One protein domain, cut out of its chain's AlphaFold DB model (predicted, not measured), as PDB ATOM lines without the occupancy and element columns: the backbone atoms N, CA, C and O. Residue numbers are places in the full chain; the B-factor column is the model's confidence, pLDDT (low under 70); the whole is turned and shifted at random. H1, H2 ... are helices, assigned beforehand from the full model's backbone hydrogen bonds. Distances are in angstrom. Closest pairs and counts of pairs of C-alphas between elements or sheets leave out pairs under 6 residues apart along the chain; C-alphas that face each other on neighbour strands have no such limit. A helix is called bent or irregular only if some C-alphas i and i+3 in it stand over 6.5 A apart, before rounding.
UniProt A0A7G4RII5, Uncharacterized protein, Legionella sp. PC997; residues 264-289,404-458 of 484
ATOM      1  N   ARG A 264      51.001  80.474  77.395       81.06
ATOM      2  CA  ARG A 264      49.713  80.385  78.092       81.06
ATOM      3  C   ARG A 264      49.903  80.059  79.573       81.06
ATOM      4  O   ARG A 264      49.327  80.739  80.420       81.06
ATOM      5  N   GLN A 265      50.725  79.057  79.884       81.12
ATOM      6  CA  GLN A 265      51.029  78.629  81.248       81.12
ATOM      7  C   GLN A 265      51.781  79.723  82.015       81.12
ATOM      8  O   GLN A 265      51.422  80.021  83.153       81.12
ATOM      9  N   ALA A 266      52.754  80.383  81.381       80.25
ATOM     10  CA  ALA A 266      53.497  81.501  81.953       80.25
ATOM     11  C   ALA A 266      52.579  82.688  82.274       80.25
ATOM     12  O   ALA A 266      52.632  83.250  83.372       80.25
ATOM     13  N   LEU A 267      51.682  83.038  81.346       82.81
ATOM     14  CA  LEU A 267      50.691  84.088  81.557       82.81
ATOM     15  C   LEU A 267      49.737  83.736  82.703       82.81
ATOM     16  O   LEU A 267      49.483  84.575  83.567       82.81
ATOM     17  N   LEU A 268      49.225  82.503  82.730       84.25
ATOM     18  CA  LEU A 268      48.354  82.022  83.798       84.25
ATOM     19  C   LEU A 268      49.063  82.074  85.157       84.25
ATOM     20  O   LEU A 268      48.523  82.649  86.099       84.25
ATOM     21  N   ALA A 269      50.288  81.556  85.248       84.38
ATOM     22  CA  ALA A 269      51.082  81.578  86.473       84.38
ATOM     23  C   ALA A 269      51.306  83.010  86.978       84.38
ATOM     24  O   ALA A 269      51.088  83.290  88.156       84.38
ATOM     25  N   LYS A 270      51.654  83.945  86.084       85.56
ATOM     26  CA  LYS A 270      51.823  85.366  86.418       85.56
ATOM     27  C   LYS A 270      50.537  85.989  86.967       85.56
ATOM     28  O   LYS A 270      50.581  86.705  87.965       85.56
ATOM     29  N   LYS A 271      49.383  85.687  86.367       85.56
ATOM     30  CA  LYS A 271      48.083  86.147  86.881       85.56
ATOM     31  C   LYS A 271      47.775  85.584  88.261       85.56
ATOM     32  O   LYS A 271      47.357  86.321  89.149       85.56
ATOM     33  N   MET A 272      48.012  84.290  88.461       88.50
ATOM     34  CA  MET A 272      47.810  83.634  89.754       88.50
ATOM     35  C   MET A 272      48.697  84.258  90.835       88.50
ATOM     36  O   MET A 272      48.207  84.565  91.922       88.50
ATOM     37  N   GLN A 273      49.968  84.525  90.520       87.50
ATOM     38  CA  GLN A 273      50.885  85.247  91.404       87.50
ATOM     39  C   GLN A 273      50.381  86.654  91.733       87.50
ATOM     40  O   GLN A 273      50.397  87.048  92.901       87.50
ATOM     41  N   ASN A 274      49.912  87.405  90.731       87.19
ATOM     42  CA  ASN A 274      49.392  88.758  90.918       87.19
ATOM     43  C   ASN A 274      48.144  88.770  91.805       87.19
ATOM     44  O   ASN A 274      48.083  89.554  92.750       87.19
ATOM     45  N   VAL A 275      47.190  87.865  91.573       87.75
ATOM     46  CA  VAL A 275      46.002  87.719  92.430       87.75
ATOM     47  C   VAL A 275      46.401  87.335  93.854       87.75
ATOM     48  O   VAL A 275      45.939  87.968  94.804       87.75
ATOM     49  N   GLY A 276      47.312  86.370  94.022       86.25
ATOM     50  CA  GLY A 276      47.850  86.004  95.334       86.25
ATOM     51  C   GLY A 276      48.483  87.199  96.051       86.25
ATOM     52  O   GLY A 276      48.184  87.462  97.215       86.25
ATOM     53  N   LYS A 277      49.293  87.990  95.336       87.75
ATOM     54  CA  LYS A 277      49.911  89.215  95.851       87.75
ATOM     55  C   LYS A 277      48.871  90.252  96.273       87.75
ATOM     56  O   LYS A 277      48.950  90.741  97.393       87.75
ATOM     57  N   ILE A 278      47.894  90.552  95.418       87.50
ATOM     58  CA  ILE A 278      46.825  91.522  95.693       87.50
ATOM     59  C   ILE A 278      46.067  91.151  96.978       87.50
ATOM     60  O   ILE A 278      45.817  92.012  97.824       87.50
ATOM     61  N   ILE A 279      45.737  89.867  97.151       85.25
ATOM     62  CA  ILE A 279      45.036  89.373  98.343       85.25
ATOM     63  C   ILE A 279      45.929  89.487  99.587       85.25
ATOM     64  O   ILE A 279      45.472  90.000 100.611       85.25
ATOM     65  N   CYS A 280      47.198  89.068  99.514       85.12
ATOM     66  CA  CYS A 280      48.142  89.196 100.629       85.12
ATOM     67  C   CYS A 280      48.352  90.663 101.042       85.12
ATOM     68  O   CYS A 280      48.184  90.998 102.216       85.12
ATOM     69  N   ASP A 281      48.653  91.551 100.095       84.44
ATOM     70  CA  ASP A 281      48.952  92.963 100.362       84.44
ATOM     71  C   ASP A 281      47.741  93.668 101.010       84.44
ATOM     72  O   ASP A 281      47.884  94.434 101.969       84.44
ATOM     73  N   TRP A 282      46.521  93.335 100.572       81.31
ATOM     74  CA  TRP A 282      45.289  93.837 101.186       81.31
ATOM     75  C   TRP A 282      45.167  93.466 102.675       81.31
ATOM     76  O   TRP A 282      44.720  94.289 103.487       81.31
ATOM     77  N   THR A 283      45.592  92.262 103.065       76.75
ATOM     78  CA  THR A 283      45.575  91.850 104.477       76.75
ATOM     79  C   THR A 283      46.656  92.524 105.315       76.75
ATOM     80  O   THR A 283      46.381  92.950 106.442       76.75
ATOM     81  N   GLU A 284      47.859  92.699 104.763       77.56
ATOM     82  CA  GLU A 284      48.987  93.342 105.443       77.56
ATOM     83  C   GLU A 284      48.709  94.832 105.707       77.56
ATOM     84  O   GLU A 284      48.903  95.321 106.827       77.56
ATOM     85  N   GLU A 285      48.144  95.549 104.729       69.62
ATOM     86  CA  GLU A 285      47.741  96.950 104.892       69.62
ATOM     87  C   GLU A 285      46.704  97.155 106.007       69.62
ATOM     88  O   GLU A 285      46.668  98.205 106.664       69.62
ATOM     89  N   LYS A 286      45.824  96.174 106.225       62.78
ATOM     90  CA  LYS A 286      44.778  96.239 107.252       62.78
ATOM     91  C   LYS A 286      45.299  95.842 108.630       62.78
ATOM     92  O   LYS A 286      44.942  96.514 109.599       62.78
ATOM     93  N   ALA A 287      46.201  94.864 108.719       61.28
ATOM     94  CA  ALA A 287      46.903  94.526 109.959       61.28
ATOM     95  C   ALA A 287      47.762  95.702 110.471       61.28
ATOM     96  O   ALA A 287      47.767  96.007 111.667       61.28
ATOM     97  N   GLY A 288      48.422  96.434 109.563       58.19
ATOM     98  CA  GLY A 288      49.158  97.661 109.890       58.19
ATOM     99  C   GLY A 288      48.261  98.816 110.360       58.19
ATOM    100  O   GLY A 288      48.652  99.590 111.238       58.19
ATOM    101  N   LYS A 289      47.032  98.918 109.833       54.41
ATOM    102  CA  LYS A 289      46.034  99.914 110.269       54.41
ATOM    103  C   LYS A 289      45.400  99.554 111.618       54.41
ATOM    104  O   LYS A 289      45.220 100.453 112.432       54.41
ATOM    105  N   SER A 404      40.112  83.878 105.431       72.69
ATOM    106  CA  SER A 404      40.438  82.914 106.470       72.69
ATOM    107  C   SER A 404      41.953  82.673 106.510       72.69
ATOM    108  O   SER A 404      42.679  82.908 105.540       72.69
ATOM    109  N   GLN A 405      42.476  82.188 107.638       74.69
ATOM    110  CA  GLN A 405      43.904  81.862 107.732       74.69
ATOM    111  C   GLN A 405      44.324  80.826 106.672       74.69
ATOM    112  O   GLN A 405      45.473  80.814 106.234       74.69
ATOM    113  N   GLU A 406      43.397  79.968 106.250       73.25
ATOM    114  CA  GLU A 406      43.586  79.016 105.157       73.25
ATOM    115  C   GLU A 406      43.653  79.723 103.800       73.25
ATOM    116  O   GLU A 406      44.566  79.459 103.027       73.25
ATOM    117  N   GLU A 407      42.781  80.696 103.536       70.38
ATOM    118  CA  GLU A 407      42.804  81.497 102.303       70.38
ATOM    119  C   GLU A 407      44.064  82.350 102.178       70.38
ATOM    120  O   GLU A 407      44.619  82.476 101.092       70.38
ATOM    121  N   LEU A 408      44.559  82.886 103.293       78.75
ATOM    122  CA  LEU A 408      45.845  83.577 103.356       78.75
ATOM    123  C   LEU A 408      47.015  82.655 103.022       78.75
ATOM    124  O   LEU A 408      47.930  83.060 102.307       78.75
ATOM    125  N   LYS A 409      46.974  81.408 103.502       80.31
ATOM    126  CA  LYS A 409      47.961  80.389 103.126       80.31
ATOM    127  C   LYS A 409      47.851  80.042 101.639       80.31
ATOM    128  O   LYS A 409      48.884  79.934 100.989       80.31
ATOM    129  N   CYS A 410      46.642  79.916 101.091       79.50
ATOM    130  CA  CYS A 410      46.430  79.657  99.664       79.50
ATOM    131  C   CYS A 410      46.902  80.828  98.786       79.50
ATOM    132  O   CYS A 410      47.600  80.616  97.798       79.50
ATOM    133  N   ALA A 411      46.595  82.071  99.160       79.88
ATOM    134  CA  ALA A 411      47.055  83.263  98.451       79.88
ATOM    135  C   ALA A 411      48.585  83.408  98.504       79.88
ATOM    136  O   ALA A 411      49.204  83.721  97.488       79.88
ATOM    137  N   ASP A 412      49.210  83.107  99.647       81.69
ATOM    138  CA  ASP A 412      50.671  83.091  99.787       81.69
ATOM    139  C   ASP A 412      51.321  81.976  98.946       81.69
ATOM    140  O   ASP A 412      52.390  82.176  98.366       81.69
ATOM    141  N   GLN A 413      50.663  80.820  98.809       80.12
ATOM    142  CA  GLN A 413      51.102  79.759  97.897       80.12
ATOM    143  C   GLN A 413      51.045  80.206  96.432       80.12
ATOM    144  O   GLN A 413      52.024  80.010  95.712       80.12
ATOM    145  N   LEU A 414      49.954  80.850  96.002       81.88
ATOM    146  CA  LEU A 414      49.837  81.395  94.645       81.88
ATOM    147  C   LEU A 414      50.850  82.518  94.387       81.88
ATOM    148  O   LEU A 414      51.495  82.537  93.342       81.88
ATOM    149  N   LYS A 415      51.074  83.402  95.369       80.50
ATOM    150  CA  LYS A 415      52.101  84.460  95.325       80.50
ATOM    151  C   LYS A 415      53.511  83.897  95.105       80.50
ATOM    152  O   LYS A 415      54.352  84.568  94.515       80.50
ATOM    153  N   LYS A 416      53.777  82.676  95.580       76.62
ATOM    154  CA  LYS A 416      55.070  81.976  95.483       76.62
ATOM    155  C   LYS A 416      55.099  80.906  94.389       76.62
ATOM    156  O   LYS A 416      56.017  80.081  94.383       76.62
ATOM    157  N   LEU A 417      54.108  80.885  93.495       75.00
ATOM    158  CA  LEU A 417      54.002  79.878  92.447       75.00
ATOM    159  C   LEU A 417      55.225  79.964  91.527       75.00
ATOM    160  O   LEU A 417      55.338  80.866  90.715       75.00
ATOM    161  N   THR A 418      56.157  79.035  91.674       65.62
ATOM    162  CA  THR A 418      57.408  78.955  90.891       65.62
ATOM    163  C   THR A 418      57.365  77.807  89.884       65.62
ATOM    164  O   THR A 418      58.385  77.428  89.322       65.62
ATOM    165  N   LEU A 419      56.173  77.230  89.697       71.00
ATOM    166  CA  LEU A 419      55.907  75.988  88.982       71.00
ATOM    167  C   LEU A 419      54.820  76.212  87.928       71.00
ATOM    168  O   LEU A 419      53.994  77.114  88.112       71.00
ATOM    169  N   PRO A 420      54.739  75.344  86.905       69.62
ATOM    170  CA  PRO A 420      53.509  75.170  86.142       69.62
ATOM    171  C   PRO A 420      52.332  74.964  87.104       69.62
ATOM    172  O   PRO A 420      52.420  74.103  87.990       69.62
ATOM    173  N   PRO A 421      51.256  75.763  86.984       77.25
ATOM    174  CA  PRO A 421      50.090  75.591  87.833       77.25
ATOM    175  C   PRO A 421      49.479  74.219  87.561       77.25
ATOM    176  O   PRO A 421      49.191  73.873  86.418       77.25
ATOM    177  N   ASN A 422      49.284  73.429  88.613       77.50
ATOM    178  CA  ASN A 422      48.559  72.168  88.490       77.50
ATOM    179  C   ASN A 422      47.040  72.406  88.613       77.50
ATOM    180  O   ASN A 422      46.589  73.500  88.961       77.50
ATOM    181  N   GLN A 423      46.232  71.365  88.386       79.69
ATOM    182  CA  GLN A 423      44.772  71.497  88.461       79.69
ATOM    183  C   GLN A 423      44.288  72.002  89.830       79.69
ATOM    184  O   GLN A 423      43.349  72.792  89.894       79.69
ATOM    185  N   SER A 424      44.939  71.599  90.928       80.31
ATOM    186  CA  SER A 424      44.586  72.107  92.259       80.31
ATOM    187  C   SER A 424      44.877  73.601  92.412       80.31
ATOM    188  O   SER A 424      44.054  74.314  92.973       80.31
ATOM    189  N   ASP A 425      45.988  74.095  91.861       82.38
ATOM    190  CA  ASP A 425      46.337  75.515  91.877       82.38
ATOM    191  C   ASP A 425      45.305  76.325  91.075       82.38
ATOM    192  O   ASP A 425      44.865  77.383  91.525       82.38
ATOM    193  N   ILE A 426      44.872  75.811  89.916       83.69
ATOM    194  CA  ILE A 426      43.851  76.445  89.063       83.69
ATOM    195  C   ILE A 426      42.506  76.525  89.792       83.69
ATOM    196  O   ILE A 426      41.877  77.583  89.806       83.69
ATOM    197  N   VAL A 427      42.082  75.438  90.442       84.56
ATOM    198  CA  VAL A 427      40.846  75.415  91.238       84.56
ATOM    199  C   VAL A 427      40.937  76.396  92.409       84.56
ATOM    200  O   VAL A 427      40.001  77.160  92.635       84.56
ATOM    201  N   LEU A 428      42.066  76.437  93.123       83.25
ATOM    202  CA  LEU A 428      42.286  77.394  94.214       83.25
ATOM    203  C   LEU A 428      42.218  78.843  93.722       83.25
ATOM    204  O   LEU A 428      41.603  79.691  94.368       83.25
ATOM    205  N   TYR A 429      42.818  79.129  92.569       87.31
ATOM    206  CA  TYR A 429      42.752  80.441  91.934       87.31
ATOM    207  C   TYR A 429      41.314  80.839  91.581       87.31
ATOM    208  O   TYR A 429      40.886  81.936  91.939       87.31
ATOM    209  N   GLN A 430      40.542  79.940  90.965       86.12
ATOM    210  CA  GLN A 430      39.128  80.178  90.648       86.12
ATOM    211  C   GLN A 430      38.294  80.426  91.914       86.12
ATOM    212  O   GLN A 430      37.558  81.407  91.980       86.12
ATOM    213  N   GLN A 431      38.474  79.608  92.955       84.94
ATOM    214  CA  GLN A 431      37.772  79.764  94.233       84.94
ATOM    215  C   GLN A 431      38.077  81.102  94.916       84.94
ATOM    216  O   GLN A 431      37.175  81.746  95.453       84.94
ATOM    217  N   LEU A 432      39.342  81.538  94.905       82.56
ATOM    218  CA  LEU A 432      39.729  82.833  95.469       82.56
ATOM    219  C   LEU A 432      39.077  83.990  94.704       82.56
ATOM    220  O   LEU A 432      38.584  84.931  95.326       82.56
ATOM    221  N   ILE A 433      39.012  83.900  93.375       86.00
ATOM    222  CA  ILE A 433      38.348  84.897  92.530       86.00
ATOM    223  C   ILE A 433      36.846  84.955  92.820       86.00
ATOM    224  O   ILE A 433      36.319  86.033  93.098       86.00
ATOM    225  N   GLU A 434      36.154  83.815  92.833       83.94
ATOM    226  CA  GLU A 434      34.717  83.741  93.133       83.94
ATOM    227  C   GLU A 434      34.383  84.330  94.508       83.94
ATOM    228  O   GLU A 434      33.432  85.108  94.649       83.94
ATOM    229  N   LYS A 435      35.206  84.033  95.518       79.94
ATOM    230  CA  LYS A 435      35.057  84.605  96.860       79.94
ATOM    231  C   LYS A 435      35.227  86.120  96.864       79.94
ATOM    232  O   LYS A 435      34.408  86.814  97.466       79.94
ATOM    233  N   VAL A 436      36.231  86.653  96.163       82.94
ATOM    234  CA  VAL A 436      36.402  88.108  96.014       82.94
ATOM    235  C   VAL A 436      35.192  88.731  95.304       82.94
ATOM    236  O   VAL A 436      34.713  89.784  95.728       82.94
ATOM    237  N   HIS A 437      34.625  88.077  94.285       81.56
ATOM    238  CA  HIS A 437      33.420  88.571  93.607       81.56
ATOM    239  C   HIS A 437      32.178  88.591  94.500       81.56
ATOM    240  O   HIS A 437      31.344  89.495  94.342       81.56
ATOM    241  N   ALA A 438      32.059  87.631  95.422       81.19
ATOM    242  CA  ALA A 438      30.962  87.531  96.381       81.19
ATOM    243  C   ALA A 438      30.978  88.651  97.443       81.19
ATOM    244  O   ALA A 438      29.961  88.881  98.107       81.19
ATOM    245  N   LEU A 439      32.082  89.399  97.580       78.75
ATOM    246  CA  LEU A 439      32.163  90.559  98.468       78.75
ATOM    247  C   LEU A 439      31.235  91.684  97.973       78.75
ATOM    248  O   LEU A 439      31.500  92.364  96.983       78.75
ATOM    249  N   LYS A 440      30.136  91.915  98.702       72.56
ATOM    250  CA  LYS A 440      29.150  92.978  98.410       72.56
ATOM    251  C   LYS A 440      29.482  94.336  99.047       72.56
ATOM    252  O   LYS A 440      28.753  95.306  98.843       72.56
ATOM    253  N   ASP A 441      30.545  94.424  99.843       72.88
ATOM    254  CA  ASP A 441      30.879  95.633 100.603       72.88
ATOM    255  C   ASP A 441      31.592  96.674  99.718       72.88
ATOM    256  O   ASP A 441      32.611  96.388  99.081       72.88
ATOM    257  N   LYS A 442      31.098  97.923  99.735       66.69
ATOM    258  CA  LYS A 442      31.717  99.071  99.046       66.69
ATOM    259  C   LYS A 442      33.182  99.277  99.447       66.69
ATOM    260  O   LYS A 442      33.973  99.772  98.649       66.69
ATOM    261  N   ARG A 443      33.577  98.857 100.656       65.38
ATOM    262  CA  ARG A 443      34.964  98.913 101.146       65.38
ATOM    263  C   ARG A 443      35.924  97.989 100.388       65.38
ATOM    264  O   ARG A 443      37.128  98.235 100.445       65.38
ATOM    265  N   TYR A 444      35.418  96.977  99.681       75.88
ATOM    266  CA  TYR A 444      36.219  95.978  98.957       75.88
ATOM    267  C   TYR A 444      36.092  96.077  97.434       75.88
ATOM    268  O   TYR A 444      36.690  95.279  96.720       75.88
ATOM    269  N   GLN A 445      35.405  97.102  96.918       80.44
ATOM    270  CA  GLN A 445      35.302  97.334  95.473       80.44
ATOM    271  C   GLN A 445      36.666  97.523  94.802       80.44
ATOM    272  O   GLN A 445      36.858  97.035  93.699       80.44
ATOM    273  N   LYS A 446      37.635  98.151  95.484       82.56
ATOM    274  CA  LYS A 446      39.003  98.304  94.961       82.56
ATOM    275  C   LYS A 446      39.729  96.967  94.798       82.56
ATOM    276  O   LYS A 446      40.431  96.778  93.816       82.56
ATOM    277  N   LEU A 447      39.548  96.051  95.754       84.12
ATOM    278  CA  LEU A 447      40.123  94.707  95.687       84.12
ATOM    279  C   LEU A 447      39.477  93.917  94.548       84.12
ATOM    280  O   LEU A 447      40.179  93.322  93.740       84.12
ATOM    281  N   LYS A 448      38.144  93.967  94.467       86.00
ATOM    282  CA  LYS A 448      37.377  93.326  93.402       86.00
ATOM    283  C   LYS A 448      37.800  93.821  92.022       86.00
ATOM    284  O   LYS A 448      38.102  92.999  91.172       86.00
ATOM    285  N   GLN A 449      37.906  95.137  91.839       86.81
ATOM    286  CA  GLN A 449      38.370  95.733  90.589       86.81
ATOM    287  C   GLN A 449      39.799  95.287  90.240       86.81
ATOM    288  O   GLN A 449      40.040  94.884  89.111       86.81
ATOM    289  N   ALA A 450      40.730  95.294  91.199       84.94
ATOM    290  CA  ALA A 450      42.109  94.871  90.950       84.94
ATOM    291  C   ALA A 450      42.212  93.382  90.561       84.94
ATOM    292  O   ALA A 450      42.956  93.027  89.651       84.94
ATOM    293  N   VAL A 451      41.444  92.505  91.220       86.19
ATOM    294  CA  VAL A 451      41.377  91.075  90.866       86.19
ATOM    295  C   VAL A 451      40.698  90.874  89.508       86.19
ATOM    296  O   VAL A 451      41.154  90.053  88.717       86.19
ATOM    297  N   GLU A 452      39.645  91.637  89.210       85.56
ATOM    298  CA  GLU A 452      38.951  91.612  87.919       85.56
ATOM    299  C   GLU A 452      39.847  92.066  86.770       85.56
ATOM    300  O   GLU A 452      39.817  91.442  85.713       85.56
ATOM    301  N   GLU A 453      40.656  93.105  86.964       86.19
ATOM    302  CA  GLU A 453      41.637  93.562  85.979       86.19
ATOM    303  C   GLU A 453      42.646  92.441  85.675       86.19
ATOM    304  O   GLU A 453      42.778  92.029  84.522       86.19
ATOM    305  N   GLU A 454      43.264  91.841  86.695       84.81
ATOM    306  CA  GLU A 454      44.215  90.731  86.508       84.81
ATOM    307  C   GLU A 454      43.574  89.482  85.873       84.81
ATOM    308  O   GLU A 454      44.169  88.824  85.011       84.81
ATOM    309  N   TYR A 455      42.329  89.166  86.237       81.69
ATOM    310  CA  TYR A 455      41.596  88.039  85.663       81.69
ATOM    311  C   TYR A 455      41.219  88.291  84.192       81.69
ATOM    312  O   TYR A 455      41.502  87.458  83.319       81.69
ATOM    313  N   SER A 456      40.643  89.461  83.895       75.06
ATOM    314  CA  SER A 456      39.946  89.765  82.636       75.06
ATOM    315  C   SER A 456      40.860  90.152  81.474       75.06
ATOM    316  O   SER A 456      40.475  89.945  80.324       75.06
ATOM    317  N   ILE A 457      42.081  90.645  81.724       59.00
ATOM    318  CA  ILE A 457      43.020  91.162  80.700       59.00
ATOM    319  C   ILE A 457      43.485  90.099  79.656       59.00
ATOM    320  O   ILE A 457      44.332  90.371  78.812       59.00
ATOM    321  N   SER A 458      42.924  88.878  79.611       48.28
ATOM    322  CA  SER A 458      43.270  87.893  78.551       48.28
ATOM    323  C   SER A 458      42.189  86.903  78.124       48.28
ATOM    324  O   SER A 458      42.463  86.095  77.246       48.28
TER     325      SER A 458
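What this domain is: This is residues 264 to 289 and 404 to 458 of the 484 residues of an uncharacterized protein of Legionella sp. PC997 (UniProt A0A7G4RII5). A long, straight helix, H1, forms one side of a small four-helix packing, and the other three helices gather along one side of it: H4 runs back beside it, H2 crosses it at a steep angle, and H3 bridges from H2 to H4. The contacts thus make a closed ring, H1 to H2 to H3 to H4 and back to H1, and the last residues of H1, 284 to 289, stick out beyond the others. The printed part has 81 residues with four named helices, H1, H2, H3 and H4 in chain order, and no named strand, and its class is all helix. It is compact, with a radius of gyration of the C-alphas of 12.2 A, and the C-alphas span 35 by 24 by 16 A.

Where its parts are: H1 takes residues 264 to 289 and is 37.8 A long, from C-alpha 264 at (49.713, 80.385, 78.092) to C-alpha 289 at (46.034, 99.914, 110.269). After the cut, H2 takes residues 405 to 415, 15.1 A. H3 takes residues 423 to 438, 22.6 A. H4 takes residues 442 to 456, 20.6 A, and ends with C-alpha 456 at (39.946, 89.765, 82.636). H4 is irregular: its C-alphas 443 and 446 are 7.4 A apart.

How they stand to each other: H1 touches H2 with residues 272 to 280 alone, and their closest C-alphas, of Gln 273 and Lys 415, are 4.2 A apart. These two run opposite ways at a steep tilt of 46 degrees. H1 touches H4 with residues 271 to 282 alone, at a shallow tilt of 16 degrees, opposite ways; the closest C-alphas, of Val 275 and Val 451, are 5.9 A apart. H1 and H3 are close but not clearly touching, with the C-alphas of Met 272 and Tyr 429 closest at 6.4 A. H2 and H3 touch at a steep tilt of 62 degrees, opposite ways, with the C-alphas of Cys 410 and Leu 428 closest at 7.2 A. H3 and H4 form a helical hairpin, opposite ways at a tilt of 37 degrees, only just steep; their closest C-alphas, of Val 436 and Lys 448, are 5.9 A apart. H2 and H4 are apart. The helix packing is mostly crossed, with 1 of 4 touching pairs at a shallow tilt. In H2 and H3 every O i to N i+4 pair is within hydrogen-bond range; in H1 21 of 22 are, and in H4 9 of 11.

The domain as a whole: The two C-alphas farthest apart, of Arg 264 and Lys 289, are 37.8 A apart. Residues 290 to 403 are not printed, and C-alphas 289 and 404 are 18.3 A apart across this cut between H1 and H2. Of the links printed whole, H2 to H3 is short and H3 to H4 tight. The mean pLDDT of the printed part is 78.9; residues 285 to 289, 418, 420, 442 to 443 and 457 to 458 are under 70.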